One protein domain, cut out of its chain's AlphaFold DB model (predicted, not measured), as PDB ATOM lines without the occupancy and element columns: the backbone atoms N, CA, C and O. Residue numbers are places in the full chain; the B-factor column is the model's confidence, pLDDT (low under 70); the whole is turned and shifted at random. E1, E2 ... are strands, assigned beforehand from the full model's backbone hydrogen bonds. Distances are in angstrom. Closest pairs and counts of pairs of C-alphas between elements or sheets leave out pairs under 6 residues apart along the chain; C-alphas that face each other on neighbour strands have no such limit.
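AT A GLANCE: This is residues 3 to 78 and 257 to 267 of the 267 residues of the protein "Store-operated calcium entry-associated regulatory factor" of Varroa destructor (UniProt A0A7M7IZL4). A folded sheet, one strongly twisted sheet bent back on itself, curls like part of a barrel: E1 and E5 face E6, E3 and E2, with E4 as hinge. The loop of residues 51 to 66 lengthens one end. Of the 87 printed residues, 49 are in the six named strands, E1 to E6 along the chain, with no named helix, and the class is all strand; the mixed sheet runs E1 E5 E4 E6 E3 E2. It is only just compact, close to loose, radius of gyration of the C-alphas 14.2 A, spanning 52 by 21 by 17 A.

IN THESE COORDINATES: Find C-alpha 3 at (233.728, 214.164, 122.776), where E1, residues 3 to 5, begins. E2 is residues 17 to 24; E3, 29 to 38, is 28.0 A long; E4, 41 to 50, bends by 54 degrees at residue 45; E5 is 67 to 74. E6, 257 to 266, 27.5 A, ends at (247.062, 222.461, 127.426).

HOW THE PARTS SIT: Look for these pairs within hydrogen-bond range: N 47 and O 69, 2.8 A, in the antiparallel hairpin E4 and E5; N 48 and O 263, 3.0 A, between parallel E4 and E6; N 262 and O 31, 2.8 A, between antiparallel E6 and E3; N 20 and O 32, 2.8 A, in the antiparallel hairpin E2 and E3; N 4 and O 68, 2.9 A, between parallel E1 and E5.

THE WHOLE: Residues 79 to 256 are cut out, leaving C-alphas 78 and 257 17.1 A apart. Links E1 to E2 and E4 to E5 are long. Residues 55 to 59, 77 to 78 and 265 to 267 have pLDDT under 70.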
ATOM      1  N   ILE A   3     234.594 213.838 121.630       90.25
ATOM      2  CA  ILE A   3     233.728 214.164 122.776       90.25
ATOM      3  C   ILE A   3     233.679 212.977 123.743       90.25
ATOM      4  O   ILE A   3     233.598 211.832 123.303       90.25
ATOM      5  N   GLY A   4     233.739 213.246 125.045       91.06
ATOM      6  CA  GLY A   4     233.666 212.238 126.102       91.06
ATOM      7  C   GLY A   4     232.855 212.738 127.294       91.06
ATOM      8  O   GLY A   4     232.995 213.886 127.706       91.06
ATOM      9  N   CYS A   5     232.006 211.873 127.843       91.44
ATOM     10  CA  CYS A   5     231.217 212.175 129.033       91.44
ATOM     11  C   CYS A   5     231.911 211.606 130.285       91.44
ATOM     12  O   CYS A   5     232.287 210.435 130.303       91.44
ATOM     13  N   LEU A   6     232.096 212.444 131.309       91.31
ATOM     14  CA  LEU A   6     232.816 212.141 132.552       91.31
ATOM     15  C   LEU A   6     231.892 211.593 133.649       91.31
ATOM     16  O   LEU A   6     232.234 210.634 134.338       91.31
ATOM     17  N   SER A   7     230.721 212.207 133.832       89.62
ATOM     18  CA  SER A   7     229.720 211.792 134.819       89.62
ATOM     19  C   SER A   7     228.306 212.211 134.402       89.62
ATOM     20  O   SER A   7     228.122 213.074 133.547       89.62
ATOM     21  N   GLY A   8     227.286 211.559 134.971       85.88
ATOM     22  CA  GLY A   8     225.880 211.815 134.620       85.88
ATOM     23  C   GLY A   8     225.443 211.260 133.255       85.88
ATOM     24  O   GLY A   8     224.364 211.593 132.770       85.88
ATOM     25  N   CYS A   9     226.257 210.395 132.644       88.19
ATOM     26  CA  CYS A   9     226.138 209.854 131.281       88.19
ATOM     27  C   CYS A   9     225.016 208.805 131.101       88.19
ATOM     28  O   CYS A   9     225.217 207.766 130.477       88.19
ATOM     29  N   ILE A  10     223.852 209.036 131.711       82.50
ATOM     30  CA  ILE A  10     222.705 208.119 131.767       82.50
ATOM     31  C   ILE A  10     221.620 208.611 130.795       82.50
ATOM     32  O   ILE A  10     221.394 209.815 130.687       82.50
ATOM     33  N   GLY A  11     220.927 207.700 130.107       80.88
ATOM     34  CA  GLY A  11     219.913 208.059 129.108       80.88
ATOM     35  C   GLY A  11     220.531 208.613 127.820       80.88
ATOM     36  O   GLY A  11     221.640 208.231 127.454       80.88
ATOM     37  N   GLU A  12     219.814 209.496 127.123       83.69
ATOM     38  CA  GLU A  12     220.315 210.079 125.874       83.69
ATOM     39  C   GLU A  12     221.489 211.042 126.114       83.69
ATOM     40  O   GLU A  12     221.534 211.781 127.105       83.69
ATOM     41  N   LEU A  13     222.435 211.002 125.176       87.94
ATOM     42  CA  LEU A  13     223.651 211.810 125.108       87.94
ATOM     43  C   LEU A  13     223.559 212.744 123.886       87.94
ATOM     44  O   LEU A  13     222.954 212.356 122.883       87.94
ATOM     45  N   PRO A  14     224.168 213.943 123.919       86.94
ATOM     46  CA  PRO A  14     224.169 214.846 122.770       86.94
ATOM     47  C   PRO A  14     224.896 214.214 121.575       86.94
ATOM     48  O   PRO A  14     226.037 213.766 121.691       86.94
ATOM     49  N   SER A  15     224.254 214.223 120.404       85.50
ATOM     50  CA  SER A  15     224.837 213.716 119.151       85.50
ATOM     51  C   SER A  15     225.989 214.583 118.632       85.50
ATOM     52  O   SER A  15     226.862 214.102 117.911       85.50
ATOM     53  N   SER A  16     226.002 215.864 119.004       87.69
ATOM     54  CA  SER A  16     227.101 216.796 118.765       87.69
ATOM     55  C   SER A  16     227.110 217.896 119.829       87.69
ATOM     56  O   SER A  16     226.073 218.231 120.403       87.69
ATOM     57  N   VAL A  17     228.295 218.453 120.078       91.44
ATOM     58  CA  VAL A  17     228.511 219.649 120.903       91.44
ATOM     59  C   VAL A  17     229.346 220.616 120.072       91.44
ATOM     60  O   VAL A  17     230.317 220.193 119.438       91.44
ATOM     61  N   GLN A  18     228.975 221.893 120.052       91.06
ATOM     62  CA  GLN A  18     229.717 222.939 119.352       91.06
ATOM     63  C   GLN A  18     230.388 223.843 120.384       91.06
ATOM     64  O   GLN A  18     229.707 224.439 121.208       91.06
ATOM     65  N   CYS A  19     231.717 223.939 120.346       90.81
ATOM     66  CA  CYS A  19     232.474 224.839 121.211       90.81
ATOM     67  C   CYS A  19     233.058 225.990 120.391       90.81
ATOM     68  O   CYS A  19     233.712 225.769 119.368       90.81
ATOM     69  N   LYS A  20     232.824 227.215 120.855       90.56
ATOM     70  CA  LYS A  20     233.242 228.472 120.237       90.56
ATOM     71  C   LYS A  20     234.163 229.224 121.197       90.56
ATOM     72  O   LYS A  20     233.863 229.336 122.380       90.56
ATOM     73  N   ASN A  21     235.266 229.755 120.677       88.75
ATOM     74  CA  ASN A  21     236.126 230.684 121.406       88.75
ATOM     75  C   ASN A  21     235.389 232.030 121.567       88.75
ATOM     76  O   ASN A  21     235.015 232.649 120.568       88.75
ATOM     77  N   GLU A  22     235.161 232.456 122.812       87.25
ATOM     78  CA  GLU A  22     234.544 233.748 123.156       87.25
ATOM     79  C   GLU A  22     235.577 234.827 123.521       87.25
ATOM     80  O   GLU A  22     235.231 236.006 123.597       87.25
ATOM     81  N   GLY A  23     236.835 234.446 123.754       82.50
ATOM     82  CA  GLY A  23     237.922 235.349 124.110       82.50
ATOM     83  C   GLY A  23     239.114 234.651 124.771       82.50
ATOM     84  O   GLY A  23     239.130 233.439 124.984       82.50
ATOM     85  N   TRP A  24     240.109 235.459 125.125       80.94
ATOM     86  CA  TRP A  24     241.307 235.073 125.873       80.94
ATOM     87  C   TRP A  24     241.410 235.964 127.114       80.94
ATOM     88  O   TRP A  24     241.275 237.183 126.998       80.94
ATOM     89  N   ASP A  25     241.619 235.374 128.292       76.69
ATOM     90  CA  ASP A  25     241.620 236.094 129.580       76.69
ATOM     91  C   ASP A  25     243.002 236.650 129.991       76.69
ATOM     92  O   ASP A  25     243.111 237.412 130.953       76.69
ATOM     93  N   GLY A  26     244.058 236.284 129.256       73.44
ATOM     94  CA  GLY A  26     245.463 236.543 129.587       73.44
ATOM     95  C   GLY A  26     246.292 235.268 129.800       73.44
ATOM     96  O   GLY A  26     247.509 235.310 129.636       73.44
ATOM     97  N   THR A  27     245.642 234.146 130.114       73.25
ATOM     98  CA  THR A  27     246.243 232.849 130.480       73.25
ATOM     99  C   THR A  27     245.617 231.664 129.728       73.25
ATOM    100  O   THR A  27     246.299 230.669 129.487       73.25
ATOM    101  N   SER A  28     244.333 231.747 129.371       75.38
ATOM    102  CA  SER A  28     243.546 230.664 128.779       75.38
ATOM    103  C   SER A  28     242.560 231.162 127.710       75.38
ATOM    104  O   SER A  28     242.141 232.325 127.704       75.38
ATOM    105  N   VAL A  29     242.172 230.268 126.790       81.62
ATOM    106  CA  VAL A  29     241.027 230.496 125.892       81.62
ATOM    107  C   VAL A  29     239.744 230.143 126.641       81.62
ATOM    108  O   VAL A  29     239.612 229.028 127.152       81.62
ATOM    109  N   ASN A  30     238.784 231.065 126.645       86.88
ATOM    110  CA  ASN A  30     237.446 230.848 127.183       86.88
ATOM    111  C   ASN A  30     236.536 230.264 126.089       86.88
ATOM    112  O   ASN A  30     236.244 230.932 125.088       86.88
ATOM    113  N   TRP A  31     236.081 229.022 126.272       89.06
ATOM    114  CA  TRP A  31     235.163 228.366 125.343       89.06
ATOM    115  C   TRP A  31     233.722 228.418 125.847       89.06
ATOM    116  O   TRP A  31     233.417 227.971 126.948       89.06
ATOM    117  N   ARG A  32     232.802 228.851 124.983       91.31
ATOM    118  CA  ARG A  32     231.368 228.575 125.117       91.31
ATOM    119  C   ARG A  32     231.062 227.267 124.403       91.31
ATOM    120  O   ARG A  32     231.249 227.193 123.191       91.31
ATOM    121  N   CYS A  33     230.586 226.260 125.124       92.31
ATOM    122  CA  CYS A  33     230.160 224.986 124.553       92.31
ATOM    123  C   CYS A  33     228.635 224.852 124.613       92.31
ATOM    124  O   CYS A  33     228.025 225.013 125.667       92.31
ATOM    125  N   GLU A  34     228.024 224.546 123.471       93.00
ATOM    126  CA  GLU A  34     226.578 224.441 123.284       93.00
ATOM    127  C   GLU A  34     226.206 223.039 122.791       93.00
ATOM    128  O   GLU A  34     226.745 222.538 121.798       93.00
ATOM    129  N   ALA A  35     225.269 222.402 123.492       92.19
ATOM    130  CA  ALA A  35     224.732 221.088 123.159       92.19
ATOM    131  C   ALA A  35     223.204 221.110 123.199       92.19
ATOM    132  O   ALA A  35     222.601 221.749 124.062       92.19
ATOM    133  N   ASN A  36     222.567 220.358 122.302       91.25
ATOM    134  CA  ASN A  36     221.136 220.099 122.403       91.25
ATOM    135  C   ASN A  36     220.915 218.879 123.311       91.25
ATOM    136  O   ASN A  36     221.429 217.798 123.013       91.25
ATOM    137  N   LEU A  37     220.196 219.052 124.421       89.38
ATOM    138  CA  LEU A  37     219.976 218.023 125.444       89.38
ATOM    139  C   LEU A  37     218.481 217.815 125.706       89.38
ATOM    140  O   LEU A  37     217.664 218.659 125.363       89.38
ATOM    141  N   GLN A  38     218.102 216.707 126.344       86.69
ATOM    142  CA  GLN A  38     216.727 216.522 126.827       86.69
ATOM    143  C   GLN A  38     216.387 217.565 127.907       86.69
ATOM    144  O   GLN A  38     217.211 217.826 128.784       86.69
ATOM    145  N   ARG A  39     215.165 218.115 127.888       85.25
ATOM    146  CA  ARG A  39     214.686 219.121 128.858       85.25
ATOM    147  C   ARG A  39     214.966 218.676 130.302       85.25
ATOM    148  O   ARG A  39     214.688 217.532 130.661       85.25
ATOM    149  N   GLY A  40     215.532 219.555 131.128       82.12
ATOM    150  CA  GLY A  40     215.944 219.235 132.507       82.12
ATOM    151  C   GLY A  40     217.326 218.574 132.659       82.12
ATOM    152  O   GLY A  40     217.821 218.465 133.785       82.12
ATOM    153  N   ARG A  41     217.991 218.191 131.560       88.62
ATOM    154  CA  ARG A  41     219.439 217.918 131.527       88.62
ATOM    155  C   ARG A  41     220.196 219.198 131.192       88.62
ATOM    156  O   ARG A  41     219.691 220.052 130.469       88.62
ATOM    157  N   ARG A  42     221.431 219.304 131.673       91.06
ATOM    158  CA  ARG A  42     222.346 220.404 131.341       91.06
ATOM    159  C   ARG A  42     223.788 219.917 131.257       91.06
ATOM    160  O   ARG A  42     224.139 218.945 131.925       91.06
ATOM    161  N   LEU A  43     224.605 220.591 130.457       91.75
ATOM    162  CA  LEU A  43     226.059 220.488 130.543       91.75
ATOM    163  C   LEU A  43     226.522 221.009 131.916       91.75
ATOM    164  O   LEU A  43     225.962 221.973 132.439       91.75
ATOM    165  N   GLU A  44     227.515 220.348 132.504       90.88
ATOM    166  CA  GLU A  44     228.229 220.787 133.708       90.88
ATOM    167  C   GLU A  44     229.707 220.389 133.590       90.88
ATOM    168  O   GLU A  44     230.013 219.341 133.016       90.88
ATOM    169  N   ASN A  45     230.618 221.158 134.201       89.94
ATOM    170  CA  ASN A  45     232.055 220.839 134.265       89.94
ATOM    171  C   ASN A  45     232.639 220.490 132.879       89.94
ATOM    172  O   ASN A  45     233.344 219.491 132.699       89.94
ATOM    173  N   THR A  46     232.299 221.297 131.878       92.06
ATOM    174  CA  THR A  46     232.859 221.157 130.537       92.06
ATOM    175  C   THR A  46     234.312 221.645 130.527       92.06
ATOM    176  O   THR A  46     234.641 222.671 131.109       92.06
ATOM    177  N   GLN A  47     235.210 220.899 129.884       90.81
ATOM    178  CA  GLN A  47     236.636 221.224 129.761       90.81
ATOM    179  C   GLN A  47     237.112 220.901 128.344       90.81
ATOM    180  O   GLN A  47     236.775 219.843 127.796       90.81
ATOM    181  N   VAL A  48     237.916 221.789 127.759       90.75
ATOM    182  CA  VAL A  48     238.559 221.570 126.457       90.75
ATOM    183  C   VAL A  48     240.032 221.253 126.684       90.75
ATOM    184  O   VAL A  48     240.756 222.047 127.282       90.75
ATOM    185  N   ARG A  49     240.489 220.101 126.181       89.06
ATOM    186  CA  ARG A  49     241.916 219.749 126.143       89.06
ATOM    187  C   ARG A  49     242.414 219.751 124.715       89.06
ATOM    188  O   ARG A  49     241.752 219.184 123.849       89.06
ATOM    189  N   CYS A  50     243.570 220.355 124.479       87.88
ATOM    190  CA  CYS A  50     244.230 220.377 123.179       87.88
ATOM    191  C   CYS A  50     245.739 220.184 123.362       87.88
ATOM    192  O   CYS A  50     246.350 220.873 124.175       87.88
ATOM    193  N   GLU A  51     246.329 219.287 122.571       85.81
ATOM    194  CA  GLU A  51     247.784 219.096 122.514       85.81
ATOM    195  C   GLU A  51     248.437 220.333 121.876       85.81
ATOM    196  O   GLU A  51     247.995 220.791 120.806       85.81
ATOM    197  N   ALA A  52     249.486 220.856 122.514       82.06
ATOM    198  CA  ALA A  52     250.299 221.930 121.949       82.06
ATOM    199  C   ALA A  52     251.029 221.473 120.671       82.06
ATOM    200  O   ALA A  52     251.341 220.294 120.485       82.06
ATOM    201  N   TYR A  53     251.313 222.406 119.762       80.69
ATOM    202  CA  TYR A  53     252.132 222.116 118.586       80.69
ATOM    203  C   TYR A  53     253.617 221.961 119.001       80.69
ATOM    204  O   TYR A  53     254.101 222.767 119.796       80.69
ATOM    205  N   PRO A  54     254.358 220.940 118.519       75.62
ATOM    206  CA  PRO A  54     255.668 220.590 119.081       75.62
ATOM    207  C   PRO A  54     256.797 221.583 118.765       75.62
ATOM    208  O   PRO A  54     257.802 221.594 119.479       75.62
ATOM    209  N   ASP A  55     256.658 222.418 117.731       66.81
ATOM    210  CA  ASP A  55     257.683 223.390 117.335       66.81
ATOM    211  C   ASP A  55     257.634 224.667 118.204       66.81
ATOM    212  O   ASP A  55     257.246 225.743 117.756       66.81
ATOM    213  N   GLY A  56     258.066 224.537 119.462       59.84
ATOM    214  CA  GLY A  56     258.529 225.632 120.328       59.84
ATOM    215  C   GLY A  56     257.461 226.500 121.005       59.84
ATOM    216  O   GLY A  56     257.503 226.671 122.226       59.84
ATOM    217  N   ASP A  57     256.520 227.049 120.238       56.97
ATOM    218  CA  ASP A  57     255.628 228.114 120.705       56.97
ATOM    219  C   ASP A  57     254.284 227.579 121.224       56.97
ATOM    220  O   ASP A  57     253.431 227.105 120.472       56.97
ATOM    221  N   LYS A  58     254.049 227.755 122.534       61.06
ATOM    222  CA  LYS A  58     252.809 227.366 123.249       61.06
ATOM    223  C   LYS A  58     251.543 228.125 122.810       61.06
ATOM    224  O   LYS A  58     250.477 227.936 123.387       61.06
ATOM    225  N   GLU A  59     251.669 228.998 121.820       67.56
ATOM    226  CA  GLU A  59     250.589 229.775 121.215       67.56
ATOM    227  C   GLU A  59     249.840 228.972 120.127       67.56
ATOM    228  O   GLU A  59     248.706 229.303 119.777       67.56
ATOM    229  N   TYR A  60     250.430 227.875 119.631       74.81
ATOM    230  CA  TYR A  60     249.857 227.042 118.571       74.81
ATOM    231  C   TYR A  60     249.369 225.675 119.071       74.81
ATOM    232  O   TYR A  60     250.020 224.989 119.857       74.81
ATOM    233  N   ILE A  61     248.213 225.252 118.552       80.06
ATOM    234  CA  ILE A  61     247.543 223.985 118.876       80.06
ATOM    235  C   ILE A  61     247.610 223.033 117.677       80.06
ATOM    236  O   ILE A  61     247.355 223.434 116.536       80.06
ATOM    237  N   LEU A  62     247.881 221.748 117.925       83.31
ATOM    238  CA  LEU A  62     247.899 220.731 116.873       83.31
ATOM    239  C   LEU A  62     246.494 220.526 116.267       83.31
ATOM    240  O   LEU A  62     245.528 220.185 116.952       83.31
ATOM    241  N   LYS A  63     246.360 220.711 114.947       83.38
ATOM    242  CA  LYS A  63     245.056 220.657 114.264       83.38
ATOM    243  C   LYS A  63     244.386 219.286 114.419       83.38
ATOM    244  O   LYS A  63     244.736 218.327 113.738       83.38
ATOM    245  N   GLY A  64     243.331 219.243 115.231       85.69
ATOM    246  CA  GLY A  64     242.502 218.055 115.435       85.69
ATOM    247  C   GLY A  64     242.835 217.236 116.684       85.69
ATOM    248  O   GLY A  64     242.104 216.280 116.943       85.69
ATOM    249  N   SER A  65     243.843 217.630 117.475       87.75
ATOM    250  CA  SER A  65     244.115 217.031 118.792       87.75
ATOM    251  C   SER A  65     242.945 217.226 119.762       87.75
ATOM    252  O   SER A  65     242.586 216.310 120.499       87.75
ATOM    253  N   CYS A  66     242.306 218.403 119.695       89.56
ATOM    254  CA  CYS A  66     241.325 218.852 120.675       89.56
ATOM    255  C   CYS A  66     240.201 217.844 120.977       89.56
ATOM    256  O   CYS A  66     239.488 217.353 120.084       89.56
ATOM    257  N   ALA A  67     239.992 217.614 122.269       90.56
ATOM    258  CA  ALA A  67     238.944 216.792 122.843       90.56
ATOM    259  C   ALA A  67     238.106 217.605 123.841       90.56
ATOM    260  O   ALA A  67     238.622 218.434 124.589       90.56
ATOM    261  N   LEU A  68     236.803 217.338 123.850       92.25
ATOM    262  CA  LEU A  68     235.865 217.837 124.842       92.25
ATOM    263  C   LEU A  68     235.622 216.764 125.900       92.25
ATOM    264  O   LEU A  68     235.255 215.638 125.551       92.25
ATOM    265  N   SER A  69     235.723 217.130 127.173       93.12
ATOM    266  CA  SER A  69     235.208 216.327 128.281       93.12
ATOM    267  C   SER A  69     234.139 217.106 129.039       93.12
ATOM    268  O   SER A  69     234.389 218.244 129.420       93.12
ATOM    269  N   TYR A  70     232.961 216.516 129.244       92.62
ATOM    270  CA  TYR A  70     231.814 217.168 129.892       92.62
ATOM    271  C   TYR A  70     231.113 216.232 130.879       92.62
ATOM    272  O   TYR A  70     231.195 215.011 130.749       92.62
ATOM    273  N   SER A  71     230.378 216.786 131.837       92.69
ATOM    274  CA  SER A  71     229.407 216.056 132.657       92.69
ATOM    275  C   SER A  71     227.979 216.459 132.286       92.69
ATOM    276  O   SER A  71     227.748 217.503 131.676       92.69
ATOM    277  N   LEU A  72     227.003 215.614 132.631       92.00
ATOM    278  CA  LEU A  72     225.580 215.905 132.445       92.00
ATOM    279  C   LEU A  72     224.857 216.002 133.786       92.00
ATOM    280  O   LEU A  72     224.581 214.993 134.435       92.00
ATOM    281  N   GLY A  73     224.516 217.231 134.157       89.19
ATOM    282  CA  GLY A  73     223.690 217.539 135.311       89.19
ATOM    283  C   GLY A  73     222.201 217.330 135.059       89.19
ATOM    284  O   GLY A  73     221.729 217.251 133.920       89.19
ATOM    285  N   GLY A  74     221.448 217.312 136.158       85.31
ATOM    286  CA  GLY A  74     219.992 217.204 136.146       85.31
ATOM    287  C   GLY A  74     219.465 215.816 135.770       85.31
ATOM    288  O   GLY A  74     220.210 214.858 135.571       85.31
ATOM    289  N   HIS A  75     218.143 215.713 135.693       79.12
ATOM    290  CA  HIS A  75     217.439 214.512 135.253       79.12
ATOM    291  C   HIS A  75     216.601 214.884 134.037       79.12
ATOM    292  O   HIS A  75     216.015 215.965 134.002       79.12
ATOM    293  N   ALA A  76     216.532 213.990 133.052       74.81
ATOM    294  CA  ALA A  76     215.643 214.186 131.920       74.81
ATOM    295  C   ALA A  76     214.212 214.305 132.446       74.81
ATOM    296  O   ALA A  76     213.763 213.465 133.232       74.81
ATOM    297  N   GLY A  77     213.522 215.368 132.044       64.19
ATOM    298  CA  GLY A  77     212.136 215.603 132.399       64.19
ATOM    299  C   GLY A  77     211.259 214.544 131.754       64.19
ATOM    300  O   GLY A  77     210.780 214.735 130.638       64.19
ATOM    301  N   SER A  78     211.037 213.430 132.456       56.44
ATOM    302  CA  SER A  78     209.968 212.497 132.119       56.44
ATOM    303  C   SER A  78     208.683 213.297 131.954       56.44
ATOM    304  O   SER A  78     208.257 213.964 132.899       56.44
ATOM    305  N   MET A 257     218.426 223.732 124.459       87.88
ATOM    306  CA  MET A 257     219.823 224.097 124.232       87.88
ATOM    307  C   MET A 257     220.486 224.407 125.573       87.88
ATOM    308  O   MET A 257     220.103 225.351 126.260       87.88
ATOM    309  N   SER A 258     221.496 223.620 125.929       89.81
ATOM    310  CA  SER A 258     222.308 223.836 127.120       89.81
ATOM    311  C   SER A 258     223.660 224.418 126.728       89.81
ATOM    312  O   SER A 258     224.358 223.879 125.867       89.81
ATOM    313  N   THR A 259     224.019 225.511 127.394       91.06
ATOM    314  CA  THR A 259     225.303 226.195 127.254       91.06
ATOM    315  C   THR A 259     226.085 226.059 128.554       91.06
ATOM    316  O   THR A 259     225.538 226.332 129.622       91.06
ATOM    317  N   ASP A 260     227.357 225.692 128.459       89.75
ATOM    318  CA  ASP A 260     228.318 225.708 129.566       89.75
ATOM    319  C   ASP A 260     229.606 226.411 129.113       89.75
ATOM    320  O   ASP A 260     229.895 226.492 127.911       89.75
ATOM    321  N   PHE A 261     230.361 226.951 130.065       85.81
ATOM    322  CA  PHE A 261     231.671 227.545 129.798       85.81
ATOM    323  C   PHE A 261     232.760 226.539 130.152       85.81
ATOM    324  O   PHE A 261     232.663 225.844 131.160       85.81
ATOM    325  N   ALA A 262     233.787 226.455 129.312       83.00
ATOM    326  CA  ALA A 262     234.836 225.460 129.436       83.00
ATOM    327  C   ALA A 262     236.223 226.102 129.432       83.00
ATOM    328  O   ALA A 262     236.619 226.762 128.466       83.00
ATOM    329  N   ASP A 263     236.969 225.840 130.503       79.12
ATOM    330  CA  ASP A 263     238.380 226.188 130.602       79.12
ATOM    331  C   ASP A 263     239.208 225.385 129.587       79.12
ATOM    332  O   ASP A 263     238.910 224.223 129.271       79.12
ATOM    333  N   THR A 264     240.288 226.001 129.104       78.56
ATOM    334  CA  THR A 264     241.306 225.314 128.302       78.56
ATOM    335  C   THR A 264     242.388 224.735 129.200       78.56
ATOM    336  O   THR A 264     243.065 225.479 129.907       78.56
ATOM    337  N   ALA A 265     242.639 223.431 129.085       69.69
ATOM    338  CA  ALA A 265     243.890 222.829 129.531       69.69
ATOM    339  C   ALA A 265     244.765 222.482 128.315       69.69
ATOM    340  O   ALA A 265     244.310 221.832 127.371       69.69
ATOM    341  N   MET A 266     246.023 222.920 128.348       64.50
ATOM    342  CA  MET A 266     247.062 222.461 127.426       64.50
ATOM    343  C   MET A 266     247.773 221.249 128.031       64.50
ATOM    344  O   MET A 266     248.070 221.248 129.229       64.50
ATOM    345  N   GLU A 267     248.053 220.255 127.191       58.28
ATOM    346  CA  GLU A 267     248.860 219.062 127.496       58.28
ATOM    347  C   GLU A 267     250.086 219.012 126.567       58.28
ATOM    348  O   GLU A 267     249.937 219.389 125.377       58.28
TER     349      GLU A 267